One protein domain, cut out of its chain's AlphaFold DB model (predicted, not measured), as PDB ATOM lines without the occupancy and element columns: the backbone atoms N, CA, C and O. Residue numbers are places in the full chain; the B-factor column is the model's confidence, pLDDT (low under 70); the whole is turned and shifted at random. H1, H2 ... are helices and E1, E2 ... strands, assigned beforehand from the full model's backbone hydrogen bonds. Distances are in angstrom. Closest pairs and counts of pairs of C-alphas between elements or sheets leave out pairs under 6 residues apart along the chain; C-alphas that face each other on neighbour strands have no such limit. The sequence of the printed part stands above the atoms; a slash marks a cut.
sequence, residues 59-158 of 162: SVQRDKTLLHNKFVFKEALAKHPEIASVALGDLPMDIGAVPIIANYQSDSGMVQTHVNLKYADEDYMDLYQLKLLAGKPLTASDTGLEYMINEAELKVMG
ATOM      1  N   SER A  59     289.608 385.070 341.173       75.00
ATOM      2  CA  SER A  59     290.457 385.951 341.987       75.00
ATOM      3  C   SER A  59     289.740 387.240 342.399       75.00
ATOM      4  O   SER A  59     289.830 387.639 343.556       75.00
ATOM      5  N   VAL A  60     288.972 387.842 341.486       73.56
ATOM      6  CA  VAL A  60     288.171 389.054 341.729       73.56
ATOM      7  C   VAL A  60     286.983 388.753 342.642       73.56
ATOM      8  O   VAL A  60     286.620 389.580 343.469       73.56
ATOM      9  N   GLN A  61     286.397 387.557 342.536       69.19
ATOM     10  CA  GLN A  61     285.278 387.150 343.394       69.19
ATOM     11  C   GLN A  61     285.699 386.863 344.846       69.19
ATOM     12  O   GLN A  61     284.909 387.063 345.766       69.19
ATOM     13  N   ARG A  62     286.930 386.381 345.068       70.31
ATOM     14  CA  ARG A  62     287.444 386.081 346.417       70.31
ATOM     15  C   ARG A  62     287.971 387.315 347.143       70.31
ATOM     16  O   ARG A  62     287.952 387.344 348.373       70.31
ATOM     17  N   ASP A  63     288.446 388.313 346.405       77.62
ATOM     18  CA  ASP A  63     288.944 389.554 346.983       77.62
ATOM     19  C   ASP A  63     287.803 390.558 347.184       77.62
ATOM     20  O   ASP A  63     287.295 391.165 346.240       77.62
ATOM     21  N   LYS A  64     287.425 390.774 348.449       70.88
ATOM     22  CA  LYS A  64     286.363 391.718 348.826       70.88
ATOM     23  C   LYS A  64     286.623 393.146 348.341       70.88
ATOM     24  O   LYS A  64     285.663 393.883 348.141       70.88
ATOM     25  N   THR A  65     287.882 393.530 348.135       70.38
ATOM     26  CA  THR A  65     288.240 394.868 347.642       70.38
ATOM     27  C   THR A  65     287.945 395.039 346.153       70.38
ATOM     28  O   THR A  65     287.644 396.144 345.710       70.38
ATOM     29  N   LEU A  66     287.955 393.944 345.386       74.25
ATOM     30  CA  LEU A  66     287.716 393.944 343.942       74.25
ATOM     31  C   LEU A  66     286.260 393.629 343.584       74.25
ATOM     32  O   LEU A  66     285.872 393.778 342.426       74.25
ATOM     33  N   LEU A  67     285.427 393.251 344.561       72.94
ATOM     34  CA  LEU A  67     284.002 392.990 344.346       72.94
ATOM     35  C   LEU A  67     283.256 394.190 343.761       72.94
ATOM     36  O   LEU A  67     282.295 393.985 343.029       72.94
ATOM     37  N   HIS A  68     283.689 395.422 344.042       77.06
ATOM     38  CA  HIS A  68     283.077 396.616 343.458       77.06
ATOM     39  C   HIS A  68     283.326 396.724 341.942       77.06
ATOM     40  O   HIS A  68     282.484 397.243 341.207       77.06
ATOM     41  N   ASN A  69     284.427 396.152 341.442       81.31
ATOM     42  CA  ASN A  69     284.817 396.253 340.035       81.31
ATOM     43  C   ASN A  69     283.788 395.621 339.094       81.31
ATOM     44  O   ASN A  69     283.680 396.051 337.950       81.31
ATOM     45  N   LYS A  70     283.003 394.637 339.560       81.94
ATOM     46  CA  LYS A  70     281.933 394.038 338.748       81.94
ATOM     47  C   LYS A  70     280.812 395.033 338.434       81.94
ATOM     48  O   LYS A  70     280.296 395.023 337.323       81.94
ATOM     49  N   PHE A  71     280.481 395.917 339.378       85.12
ATOM     50  CA  PHE A  71     279.458 396.945 339.186       85.12
ATOM     51  C   PHE A  71     279.964 398.050 338.260       85.12
ATOM     52  O   PHE A  71     279.268 398.425 337.324       85.12
ATOM     53  N   VAL A  72     281.215 398.488 338.443       87.81
ATOM     54  CA  VAL A  72     281.863 399.462 337.545       87.81
ATOM     55  C   VAL A  72     281.952 398.917 336.117       87.81
ATOM     56  O   VAL A  72     281.696 399.639 335.156       87.81
ATOM     57  N   PHE A  73     282.285 397.633 335.967       88.06
ATOM     58  CA  PHE A  73     282.342 396.979 334.663       88.06
ATOM     59  C   PHE A  73     280.962 396.895 333.999       88.06
ATOM     60  O   PHE A  73     280.838 397.251 332.829       88.06
ATOM     61  N   LYS A  74     279.920 396.505 334.749       89.56
ATOM     62  CA  LYS A  74     278.528 396.531 334.277       89.56
ATOM     63  C   LYS A  74     278.136 397.930 333.787       89.56
ATOM     64  O   LYS A  74     277.643 398.067 332.673       89.56
ATOM     65  N   GLU A  75     278.405 398.963 334.584       89.38
ATOM     66  CA  GLU A  75     278.080 400.351 334.240       89.38
ATOM     67  C   GLU A  75     278.841 400.831 332.993       89.38
ATOM     68  O   GLU A  75     278.293 401.547 332.159       89.38
ATOM     69  N   ALA A  76     280.104 400.423 332.833       90.62
ATOM     70  CA  ALA A  76     280.889 400.737 331.645       90.62
ATOM     71  C   ALA A  76     280.300 400.090 330.381       90.62
ATOM     72  O   ALA A  76     280.220 400.753 329.348       90.62
ATOM     73  N   LEU A  77     279.846 398.835 330.464       90.69
ATOM     74  CA  LEU A  77     279.178 398.156 329.350       90.69
ATOM     75  C   LEU A  77     277.832 398.807 329.014       90.69
ATOM     76  O   LEU A  77     277.561 399.065 327.846       90.69
ATOM     77  N   ALA A  78     277.035 399.156 330.024       90.50
ATOM     78  CA  ALA A  78     275.736 399.804 329.835       90.50
ATOM     79  C   ALA A  78     275.821 401.179 329.134       90.50
ATOM     80  O   ALA A  78     274.829 401.667 328.601       90.50
ATOM     81  N   LYS A  79     277.002 401.814 329.097       92.44
ATOM     82  CA  LYS A  79     277.233 403.077 328.368       92.44
ATOM     83  C   LYS A  79     277.387 402.895 326.856       92.44
ATOM     84  O   LYS A  79     277.380 403.892 326.132       92.44
ATOM     85  N   HIS A  80     277.550 401.667 326.365       93.31
ATOM     86  CA  HIS A  80     277.661 401.408 324.934       93.31
ATOM     87  C   HIS A  80     276.272 401.279 324.292       93.31
ATOM     88  O   HIS A  80     275.520 400.385 324.666       93.31
ATOM     89  N   PRO A  81     275.937 402.098 323.276       90.06
ATOM     90  CA  PRO A  81     274.601 402.103 322.671       90.06
ATOM     91  C   PRO A  81     274.272 400.828 321.880       90.06
ATOM     92  O   PRO A  81     273.113 400.584 321.571       90.06
ATOM     93  N   GLU A  82     275.281 400.024 321.534       92.38
ATOM     94  CA  GLU A  82     275.092 398.739 320.850       92.38
ATOM     95  C   GLU A  82     274.709 397.602 321.806       92.38
ATOM     96  O   GLU A  82     274.332 396.519 321.362       92.38
ATOM     97  N   ILE A  83     274.793 397.835 323.118       90.75
ATOM     98  CA  ILE A  83     274.439 396.859 324.142       90.75
ATOM     99  C   ILE A  83     273.039 397.198 324.655       90.75
ATOM    100  O   ILE A  83     272.834 398.232 325.281       90.75
ATOM    101  N   ALA A  84     272.070 396.324 324.379       89.44
ATOM    102  CA  ALA A  84     270.671 396.561 324.735       89.44
ATOM    103  C   ALA A  84     270.409 396.477 326.249       89.44
ATOM    104  O   ALA A  84     269.612 397.247 326.777       89.44
ATOM    105  N   SER A  85     271.058 395.537 326.941       89.44
ATOM    106  CA  SER A  85     270.940 395.352 328.390       89.44
ATOM    107  C   SER A  85     272.160 394.606 328.935       89.44
ATOM    108  O   SER A  85     272.835 393.876 328.203       89.44
ATOM    109  N   VAL A  86     272.458 394.804 330.220       91.31
ATOM    110  CA  VAL A  86     273.544 394.133 330.941       91.31
ATOM    111  C   VAL A  86     273.035 393.758 332.325       91.31
ATOM    112  O   VAL A  86     272.580 394.624 333.064       91.31
ATOM    113  N   ALA A  87     273.190 392.493 332.704       90.12
ATOM    114  CA  ALA A  87     272.827 391.987 334.024       90.12
ATOM    115  C   ALA A  87     274.005 391.248 334.669       90.12
ATOM    116  O   ALA A  87     274.877 390.703 333.984       90.12
ATOM    117  N   LEU A  88     274.025 391.220 335.997       88.50
ATOM    118  CA  LEU A  88     274.932 390.412 336.803       88.50
ATOM    119  C   LEU A  88     274.138 389.290 337.465       88.50
ATOM    120  O   LEU A  88     273.239 389.530 338.265       88.50
ATOM    121  N   GLY A  89     274.521 388.051 337.190       85.62
ATOM    122  CA  GLY A  89     273.886 386.901 337.811       85.62
ATOM    123  C   GLY A  89     274.417 385.581 337.283       85.62
ATOM    124  O   GLY A  89     275.289 385.544 336.409       85.62
ATOM    125  N   ASP A  90     273.871 384.503 337.826       84.56
ATOM    126  CA  ASP A  90     274.126 383.144 337.367       84.56
ATOM    127  C   ASP A  90     273.334 382.854 336.085       84.56
ATOM    128  O   ASP A  90     272.293 383.456 335.819       84.56
ATOM    129  N   LEU A  91     273.790 381.903 335.271       83.81
ATOM    130  CA  LEU A  91     273.084 381.544 334.038       83.81
ATOM    131  C   LEU A  91     271.716 380.897 334.349       83.81
ATOM    132  O   LEU A  91     271.648 380.018 335.224       83.81
ATOM    133  N   PRO A  92     270.639 381.217 333.596       77.56
ATOM    134  CA  PRO A  92     269.296 380.681 333.853       77.56
ATOM    135  C   PRO A  92     269.251 379.151 333.836       77.56
ATOM    136  O   PRO A  92     268.563 378.535 334.650       77.56
ATOM    137  N   MET A  93     270.078 378.526 332.991       75.06
ATOM    138  CA  MET A  93     270.188 377.073 332.830       75.06
ATOM    139  C   MET A  93     271.537 376.507 333.312       75.06
ATOM    140  O   MET A  93     271.991 375.478 332.822       75.06
ATOM    141  N   ASP A  94     272.201 377.161 334.272       75.06
ATOM    142  CA  ASP A  94     273.390 376.563 334.891       75.06
ATOM    143  C   ASP A  94     273.042 375.281 335.665       75.06
ATOM    144  O   ASP A  94     272.095 375.269 336.461       75.06
ATOM    145  N   ILE A  95     273.834 374.235 335.428       60.53
ATOM    146  CA  ILE A  95     273.765 372.902 336.045       60.53
ATOM    147  C   ILE A  95     274.779 372.801 337.208       60.53
ATOM    148  O   ILE A  95     274.762 371.841 337.973       60.53
ATOM    149  N   GLY A  96     275.673 373.785 337.359       60.03
ATOM    150  CA  GLY A  96     276.753 373.787 338.349       60.03
ATOM    151  C   GLY A  96     276.363 374.236 339.761       60.03
ATOM    152  O   GLY A  96     277.198 374.159 340.665       60.03
ATOM    153  N   ALA A  97     275.132 374.703 339.977       66.06
ATOM    154  CA  ALA A  97     274.682 375.126 341.299       66.06
ATOM    155  C   ALA A  97     274.545 373.915 342.235       66.06
ATOM    156  O   ALA A  97     273.900 372.922 341.900       66.06
ATOM    157  N   VAL A  98     275.156 373.995 343.420       65.88
ATOM    158  CA  VAL A  98     274.948 372.994 344.472       65.88
ATOM    159  C   VAL A  98     273.565 373.243 345.076       65.88
ATOM    160  O   VAL A  98     273.346 374.335 345.610       65.88
ATOM    161  N   PRO A  99     272.640 372.268 345.022       74.44
ATOM    162  CA  PRO A  99     271.305 372.457 345.560       74.44
ATOM    163  C   PRO A  99     271.377 372.665 347.071       74.44
ATOM    164  O   PRO A  99     271.990 371.880 347.800       74.44
ATOM    165  N   ILE A 100     270.723 373.721 347.542       81.69
ATOM    166  CA  ILE A 100     270.519 373.979 348.962       81.69
ATOM    167  C   ILE A 100     269.191 373.372 349.404       81.69
ATOM    168  O   ILE A 100     268.269 373.185 348.612       81.69
ATOM    169  N   ILE A 101     269.092 373.059 350.690       82.62
ATOM    170  CA  ILE A 101     267.839 372.607 351.285       82.62
ATOM    171  C   ILE A 101     267.037 373.843 351.685       82.62
ATOM    172  O   ILE A 101     267.451 374.586 352.577       82.62
ATOM    173  N   ALA A 102     265.886 374.041 351.050       81.12
ATOM    174  CA  ALA A 102     264.893 375.010 351.484       81.12
ATOM    175  C   ALA A 102     263.810 374.295 352.298       81.12
ATOM    176  O   ALA A 102     263.290 373.253 351.897       81.12
ATOM    177  N   ASN A 103     263.483 374.861 353.458       81.62
ATOM    178  CA  ASN A 103     262.351 374.422 354.263       81.62
ATOM    179  C   ASN A 103     261.250 375.467 354.119       81.62
ATOM    180  O   ASN A 103     261.460 376.636 354.450       81.62
ATOM    181  N   TYR A 104     260.095 375.041 353.630       77.00
ATOM    182  CA  TYR A 104     258.915 375.876 353.482       77.00
ATOM    183  C   TYR A 104     257.823 375.410 354.445       77.00
ATOM    184  O   TYR A 104     257.592 374.211 354.607       77.00
ATOM    185  N   GLN A 105     257.147 376.354 355.093       76.44
ATOM    186  CA  GLN A 105     255.987 376.052 355.920       76.44
ATOM    187  C   GLN A 105     254.738 376.099 355.038       76.44
ATOM    188  O   GLN A 105     254.263 377.181 354.709       76.44
ATOM    189  N   SER A 106     254.221 374.928 354.668       70.94
ATOM    190  CA  SER A 106     252.959 374.796 353.939       70.94
ATOM    191  C   SER A 106     251.796 374.549 354.906       70.94
ATOM    192  O   SER A 106     251.999 374.189 356.074       70.94
ATOM    193  N   ASP A 107     250.572 374.687 354.397       69.88
ATOM    194  CA  ASP A 107     249.326 374.406 355.119       69.88
ATOM    195  C   ASP A 107     249.249 372.939 355.585       69.88
ATOM    196  O   ASP A 107     248.624 372.630 356.599       69.88
ATOM    197  N   SER A 108     249.930 372.025 354.882       69.44
ATOM    198  CA  SER A 108     250.012 370.597 355.221       69.44
ATOM    199  C   SER A 108     251.214 370.218 356.101       69.44
ATOM    200  O   SER A 108     251.414 369.033 356.370       69.44
ATOM    201  N   GLY A 109     252.030 371.185 356.536       78.44
ATOM    202  CA  GLY A 109     253.242 370.962 357.335       78.44
ATOM    203  C   GLY A 109     254.523 371.484 356.676       78.44
ATOM    204  O   GLY A 109     254.486 372.161 355.651       78.44
ATOM    205  N   MET A 110     255.679 371.186 357.282       79.00
ATOM    206  CA  MET A 110     256.974 371.567 356.708       79.00
ATOM    207  C   MET A 110     257.284 370.729 355.466       79.00
ATOM    208  O   MET A 110     257.351 369.501 355.540       79.00
ATOM    209  N   VAL A 111     257.521 371.406 354.346       79.94
ATOM    210  CA  VAL A 111     257.981 370.819 353.087       79.94
ATOM    211  C   VAL A 111     259.466 371.115 352.942       79.94
ATOM    212  O   VAL A 111     259.892 372.267 353.002       79.94
ATOM    213  N   GLN A 112     260.255 370.062 352.767       81.75
ATOM    214  CA  GLN A 112     261.684 370.161 352.514       81.75
ATOM    215  C   GLN A 112     261.952 369.885 351.037       81.75
ATOM    216  O   GLN A 112     261.538 368.851 350.513       81.75
ATOM    217  N   THR A 113     262.640 370.809 350.378       81.12
ATOM    218  CA  THR A 113     262.897 370.772 348.935       81.12
ATOM    219  C   THR A 113     264.345 371.145 348.638       81.12
ATOM    220  O   THR A 113     264.986 371.892 349.382       81.12
ATOM    221  N   HIS A 114     264.884 370.564 347.570       83.56
ATOM    222  CA  HIS A 114     266.221 370.862 347.077       83.56
ATOM    223  C   HIS A 114     266.111 371.922 345.991       83.56
ATOM    224  O   HIS A 114     265.631 371.635 344.896       83.56
ATOM    225  N   VAL A 115     266.591 373.127 346.286       83.31
ATOM    226  CA  VAL A 115     266.501 374.269 345.374       83.31
ATOM    227  C   VAL A 115     267.882 374.722 344.948       83.31
ATOM    228  O   VAL A 115     268.818 374.784 345.744       83.31
ATOM    229  N   ASN A 116     268.012 375.072 343.676       84.06
ATOM    230  CA  ASN A 116     269.206 375.735 343.177       84.06
ATOM    231  C   ASN A 116     269.025 377.237 343.362       84.06
ATOM    232  O   ASN A 116     268.247 377.862 342.641       84.06
ATOM    233  N   LEU A 117     269.735 377.806 344.336       81.56
ATOM    234  CA  LEU A 117     269.763 379.249 344.515       81.56
ATOM    235  C   LEU A 117     270.585 379.870 343.385       81.56
ATOM    236  O   LEU A 117     271.720 379.455 343.149       81.56
ATOM    237  N   LYS A 118     270.002 380.857 342.707       84.31
ATOM    238  CA  LYS A 118     270.672 381.643 341.672       84.31
ATOM    239  C   LYS A 118     270.669 383.103 342.067       84.31
ATOM    240  O   LYS A 118     269.645 383.622 342.513       84.31
ATOM    241  N   TYR A 119     271.811 383.749 341.900       83.06
ATOM    242  CA  TYR A 119     271.932 385.183 342.084       83.06
ATOM    243  C   TYR A 119     271.567 385.894 340.788       83.06
ATOM    244  O   TYR A 119     272.010 385.512 339.708       83.06
ATOM    245  N   ALA A 120     270.770 386.940 340.917       85.88
ATOM    246  CA  ALA A 120     270.347 387.803 339.832       85.88
ATOM    247  C   ALA A 120     270.230 389.223 340.386       85.88
ATOM    248  O   ALA A 120     269.831 389.405 341.540       85.88
ATOM    249  N   ASP A 121     270.613 390.212 339.590       86.69
ATOM    250  CA  ASP A 121     270.331 391.611 339.874       86.69
ATOM    251  C   ASP A 121     268.983 392.044 339.272       86.69
ATOM    252  O   ASP A 121     268.250 391.248 338.686       86.69
ATOM    253  N   GLU A 122     268.634 393.312 339.466       86.88
ATOM    254  CA  GLU A 122     267.361 393.891 339.022       86.88
ATOM    255  C   GLU A 122     267.168 393.851 337.497       86.88
ATOM    256  O   GLU A 122     266.072 393.553 337.027       86.88
ATOM    257  N   ASP A 123     268.243 394.034 336.723       88.88
ATOM    258  CA  ASP A 123     268.205 394.027 335.251       88.88
ATOM    259  C   ASP A 123     268.119 392.611 334.654       88.88
ATOM    260  O   ASP A 123     267.912 392.442 333.449       88.88
ATOM    261  N   TYR A 124     268.277 391.567 335.471       88.94
ATOM    262  CA  TYR A 124     268.306 390.180 335.011       88.94
ATOM    263  C   TYR A 124     267.009 389.759 334.319       88.94
ATOM    264  O   TYR A 124     267.039 389.093 333.283       88.94
ATOM    265  N   MET A 125     265.860 390.148 334.876       87.69
ATOM    266  CA  MET A 125     264.569 389.809 334.276       87.69
ATOM    267  C   MET A 125     264.351 390.503 332.942       87.69
ATOM    268  O   MET A 125     263.824 389.872 332.030       87.69
ATOM    269  N   ASP A 126     264.797 391.748 332.810       88.69
ATOM    270  CA  ASP A 126     264.665 392.504 331.568       88.69
ATOM    271  C   ASP A 126     265.606 391.959 330.488       88.69
ATOM    272  O   ASP A 126     265.190 391.797 329.338       88.69
ATOM    273  N   LEU A 127     266.843 391.594 330.855       89.88
ATOM    274  CA  LEU A 127     267.808 390.973 329.939       89.88
ATOM    275  C   LEU A 127     267.270 389.660 329.357       89.88
ATOM    276  O   LEU A 127     267.304 389.460 328.145       89.88
ATOM    277  N   TYR A 128     266.770 388.774 330.221       88.75
ATOM    278  CA  TYR A 128     266.259 387.460 329.825       88.75
ATOM    279  C   TYR A 128     264.770 387.476 329.446       88.75
ATOM    280  O   TYR A 128     264.212 386.425 329.135       88.75
ATOM    281  N   GLN A 129     264.122 388.645 329.468       88.31
ATOM    282  CA  GLN A 129     262.690 388.832 329.199       88.31
ATOM    283  C   GLN A 129     261.801 387.856 329.987       88.31
ATOM    284  O   GLN A 129     260.834 387.294 329.468       88.31
ATOM    285  N   LEU A 130     262.150 387.637 331.255       88.44
ATOM    286  CA  LEU A 130     261.436 386.718 332.130       88.44
ATOM    287  C   LEU A 130     260.037 387.253 332.426       88.44
ATOM    288  O   LEU A 130     259.853 388.376 332.896       88.44
ATOM    289  N   LYS A 131     259.029 386.413 332.192       86.38
ATOM    290  CA  LYS A 131     257.642 386.768 332.475       86.38
ATOM    291  C   LYS A 131     257.323 386.559 333.952       86.38
ATOM    292  O   LYS A 131     257.230 385.426 334.422       86.38
ATOM    293  N   LEU A 132     257.059 387.651 334.663       86.75
ATOM    294  CA  LEU A 132     256.550 387.590 336.028       86.75
ATOM    295  C   LEU A 132     255.052 387.253 336.020       86.75
ATOM    296  O   LEU A 132     254.248 387.972 335.425       86.75
ATOM    297  N   LEU A 133     254.673 386.152 336.672       86.81
ATOM    298  CA  LEU A 133     253.265 385.753 336.801       86.81
ATOM    299  C   LEU A 133     252.557 386.458 337.960       86.81
ATOM    300  O   LEU A 133     251.375 386.775 337.850       86.81
ATOM    301  N   ALA A 134     253.283 386.701 339.049       83.00
ATOM    302  CA  ALA A 134     252.776 387.317 340.264       83.00
ATOM    303  C   ALA A 134     253.925 387.908 341.094       83.00
ATOM    304  O   ALA A 134     255.082 387.521 340.939       83.00
ATOM    305  N   GLY A 135     253.600 388.843 341.987       84.44
ATOM    306  CA  GLY A 135     254.574 389.503 342.854       84.44
ATOM    307  C   GLY A 135     255.169 390.774 342.246       84.44
ATOM    308  O   GLY A 135     254.495 391.511 341.525       84.44
ATOM    309  N   LYS A 136     256.421 391.067 342.600       82.81
ATOM    310  CA  LYS A 136     257.165 392.249 342.150       82.81
ATOM    311  C   LYS A 136     258.519 391.829 341.586       82.81
ATOM    312  O   LYS A 136     259.046 390.807 342.025       82.81
ATOM    313  N   PRO A 137     259.072 392.601 340.636       80.31
ATOM    314  CA  PRO A 137     260.421 392.358 340.166       80.31
ATOM    315  C   PRO A 137     261.440 392.534 341.303       80.31
ATOM    316  O   PRO A 137     261.168 393.256 342.262       80.31
ATOM    317  N   LEU A 138     262.603 391.885 341.178       77.88
ATOM    318  CA  LEU A 138     263.726 392.053 342.093       77.88
ATOM    319  C   LEU A 138     264.144 393.515 342.100       77.88
ATOM    320  O   LEU A 138     264.367 394.105 341.044       77.88
ATOM    321  N   THR A 139     264.279 394.073 343.294       75.06
ATOM    322  CA  THR A 139     264.815 395.420 343.471       75.06
ATOM    323  C   THR A 139     266.199 395.359 344.102       75.06
ATOM    324  O   THR A 139     266.471 394.493 344.939       75.06
ATOM    325  N   ALA A 140     267.099 396.270 343.714       69.31
ATOM    326  CA  ALA A 140     268.362 396.438 344.420       69.31
ATOM    327  C   ALA A 140     268.103 396.764 345.901       69.31
ATOM    328  O   ALA A 140     267.711 397.871 346.271       69.31
ATOM    329  N   SER A 141     268.349 395.778 346.758       65.06
ATOM    330  CA  SER A 141     268.264 395.900 348.207       65.06
ATOM    331  C   SER A 141     269.553 395.387 348.833       65.06
ATOM    332  O   SER A 141     270.022 394.293 348.518       65.06
ATOM    333  N   ASP A 142     270.101 396.155 349.775       56.12
ATOM    334  CA  ASP A 142     271.264 395.752 350.578       56.12
ATOM    335  C   ASP A 142     270.970 394.532 351.464       56.12
ATOM    336  O   ASP A 142     271.880 393.828 351.904       56.12
ATOM    337  N   THR A 143     269.689 394.259 351.729       56.38
ATOM    338  CA  THR A 143     269.251 393.078 352.476       56.38
ATOM    339  C   THR A 143     268.528 392.158 351.499       56.38
ATOM    340  O   THR A 143     267.417 392.474 351.077       56.38
ATOM    341  N   GLY A 144     269.162 391.045 351.108       60.00
ATOM    342  CA  GLY A 144     268.621 390.036 350.182       60.00
ATOM    343  C   GLY A 144     267.421 389.281 350.759       60.00
ATOM    344  O   GLY A 144     267.519 388.106 351.105       60.00
ATOM    345  N   LEU A 145     266.309 389.990 350.941       63.47
ATOM    346  CA  LEU A 145     265.066 389.490 351.531       63.47
ATOM    347  C   LEU A 145     264.032 389.099 350.472       63.47
ATOM    348  O   LEU A 145     263.002 388.526 350.817       63.47
ATOM    349  N   GLU A 146     264.296 389.403 349.205       75.31
ATOM    350  CA  GLU A 146     263.408 389.085 348.093       75.31
ATOM    351  C   GLU A 146     263.915 387.825 347.390       75.31
ATOM    352  O   GLU A 146     265.064 387.754 346.955       75.31
ATOM    353  N   TYR A 147     263.049 386.819 347.298       80.25
ATOM    354  CA  TYR A 147     263.302 385.591 346.556       80.25
ATOM    355  C   TYR A 147     262.249 385.461 345.467       80.25
ATOM    356  O   TYR A 147     261.067 385.705 345.706       80.25
ATOM    357  N   MET A 148     262.678 385.026 344.289       84.62
ATOM    358  CA  MET A 148     261.777 384.592 343.232       84.62
ATOM    359  C   MET A 148     261.917 383.093 343.038       84.62
ATOM    360  O   MET A 148     263.016 382.541 343.100       84.62
ATOM    361  N   ILE A 149     260.786 382.447 342.787       86.56
ATOM    362  CA  ILE A 149     260.699 381.018 342.512       86.56
ATOM    363  C   ILE A 149     260.027 380.813 341.159       86.56
ATOM    364  O   ILE A 149     259.213 381.630 340.729       86.56
ATOM    365  N   ASN A 150     260.375 379.729 340.473       87.56
ATOM    366  CA  ASN A 150     259.719 379.365 339.223       87.56
ATOM    367  C   ASN A 150     258.446 378.540 339.492       87.56
ATOM    368  O   ASN A 150     258.183 378.087 340.607       87.56
ATOM    369  N   GLU A 151     257.662 378.297 338.441       85.62
ATOM    370  CA  GLU A 151     256.436 377.497 338.541       85.62
ATOM    371  C   GLU A 151     256.680 376.050 338.996       85.62
ATOM    372  O   GLU A 151     255.800 375.431 339.597       85.62
ATOM    373  N   ALA A 152     257.845 375.480 338.672       85.50
ATOM    374  CA  ALA A 152     258.185 374.117 339.065       85.50
ATOM    375  C   ALA A 152     258.343 374.019 340.587       85.50
ATOM    376  O   ALA A 152     257.774 373.119 341.203       85.50
ATOM    377  N   GLU A 153     259.032 374.983 341.192       84.00
ATOM    378  CA  GLU A 153     259.214 375.057 342.636       84.00
ATOM    379  C   GLU A 153     257.899 375.378 343.354       84.00
ATOM    380  O   GLU A 153     257.572 374.730 344.345       84.00
ATOM    381  N   LEU A 154     257.083 376.287 342.803       85.06
ATOM    382  CA  LEU A 154     255.741 376.585 343.322       85.06
ATOM    383  C   LEU A 154     254.883 375.308 343.455       85.06
ATOM    384  O   LEU A 154     254.219 375.097 344.474       85.06
ATOM    385  N   LYS A 155     254.947 374.419 342.452       83.88
ATOM    386  CA  LYS A 155     254.253 373.119 342.462       83.88
ATOM    387  C   LYS A 155     254.817 372.162 343.513       83.88
ATOM    388  O   LYS A 155     254.037 371.472 344.164       83.88
ATOM    389  N   VAL A 156     256.140 372.118 343.691       82.94
ATOM    390  CA  VAL A 156     256.793 371.276 344.713       82.94
ATOM    391  C   VAL A 156     256.450 371.753 346.124       82.94
ATOM    392  O   VAL A 156     256.182 370.933 347.000       82.94
ATOM    393  N   MET A 157     256.377 373.069 346.335       79.81
ATOM    394  CA  MET A 157     255.973 373.677 347.606       79.81
ATOM    395  C   MET A 157     254.491 373.439 347.951       79.81
ATOM    396  O   MET A 157     254.081 373.665 349.092       79.81
ATOM    397  N   GLY A 158     253.685 372.960 346.996       76.44
ATOM    398  CA  GLY A 158     252.261 372.691 347.192       76.44
ATOM    399  C   GLY A 158     251.401 373.954 347.243       76.44
ATOM    400  O   GLY A 158     250.304 373.921 347.799       76.44
TER     401      GLY A 158
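Overview. This is residues 59 to 158 of the 162 residues of an uncharacterized protein of bacterium A37T11 (UniProt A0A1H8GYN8). With little regular structure, this is a loose, elongated run of loops with the antiparallel strand hairpin E1-E2 at one end, helices H1 and H2 at the other and short H3 between. H4 lies near the hairpin. Of 100 printed residues, 38 are in named elements, ordered H1 H2 E1 E2 H3 H4, class mixed. The C-alphas' radius of gyration is 16.2 A, their spans 50 by 31 by 26 A.

Arrangement. E1, residues 100 to 106, and E2, residues 109 to 115, are a hairpin, antiparallel at 152 degrees; N 102 and O 113, 2.9 A apart, are within hydrogen-bond range. The closest C-alphas of E2 and H4, residues 151 to 156, are Thr 113 and Val 156, 7.4 A. H2, residues 69 to 78, is apart from H3, residues 124 to 127, and only just from H1, residues 59 to 62, closest 8.1 A. Every O i to N i+4 pair is within range in H2 and H4; H1 and H3 are too short.

Along the chain. E1 measures 18.3 A from C-alpha 100 (270.519, 373.979, 348.962), E2 18.2 A, H2 14.1 A. H4 ends at (256.793, 371.276, 344.713).

Size, cuts and confidence. The printed part has no cut. Links H2 to E1 and H3 to H4 are long. Confidence is under 70 at residues 61, 95 to 98, 107 to 108 and 140 to 145.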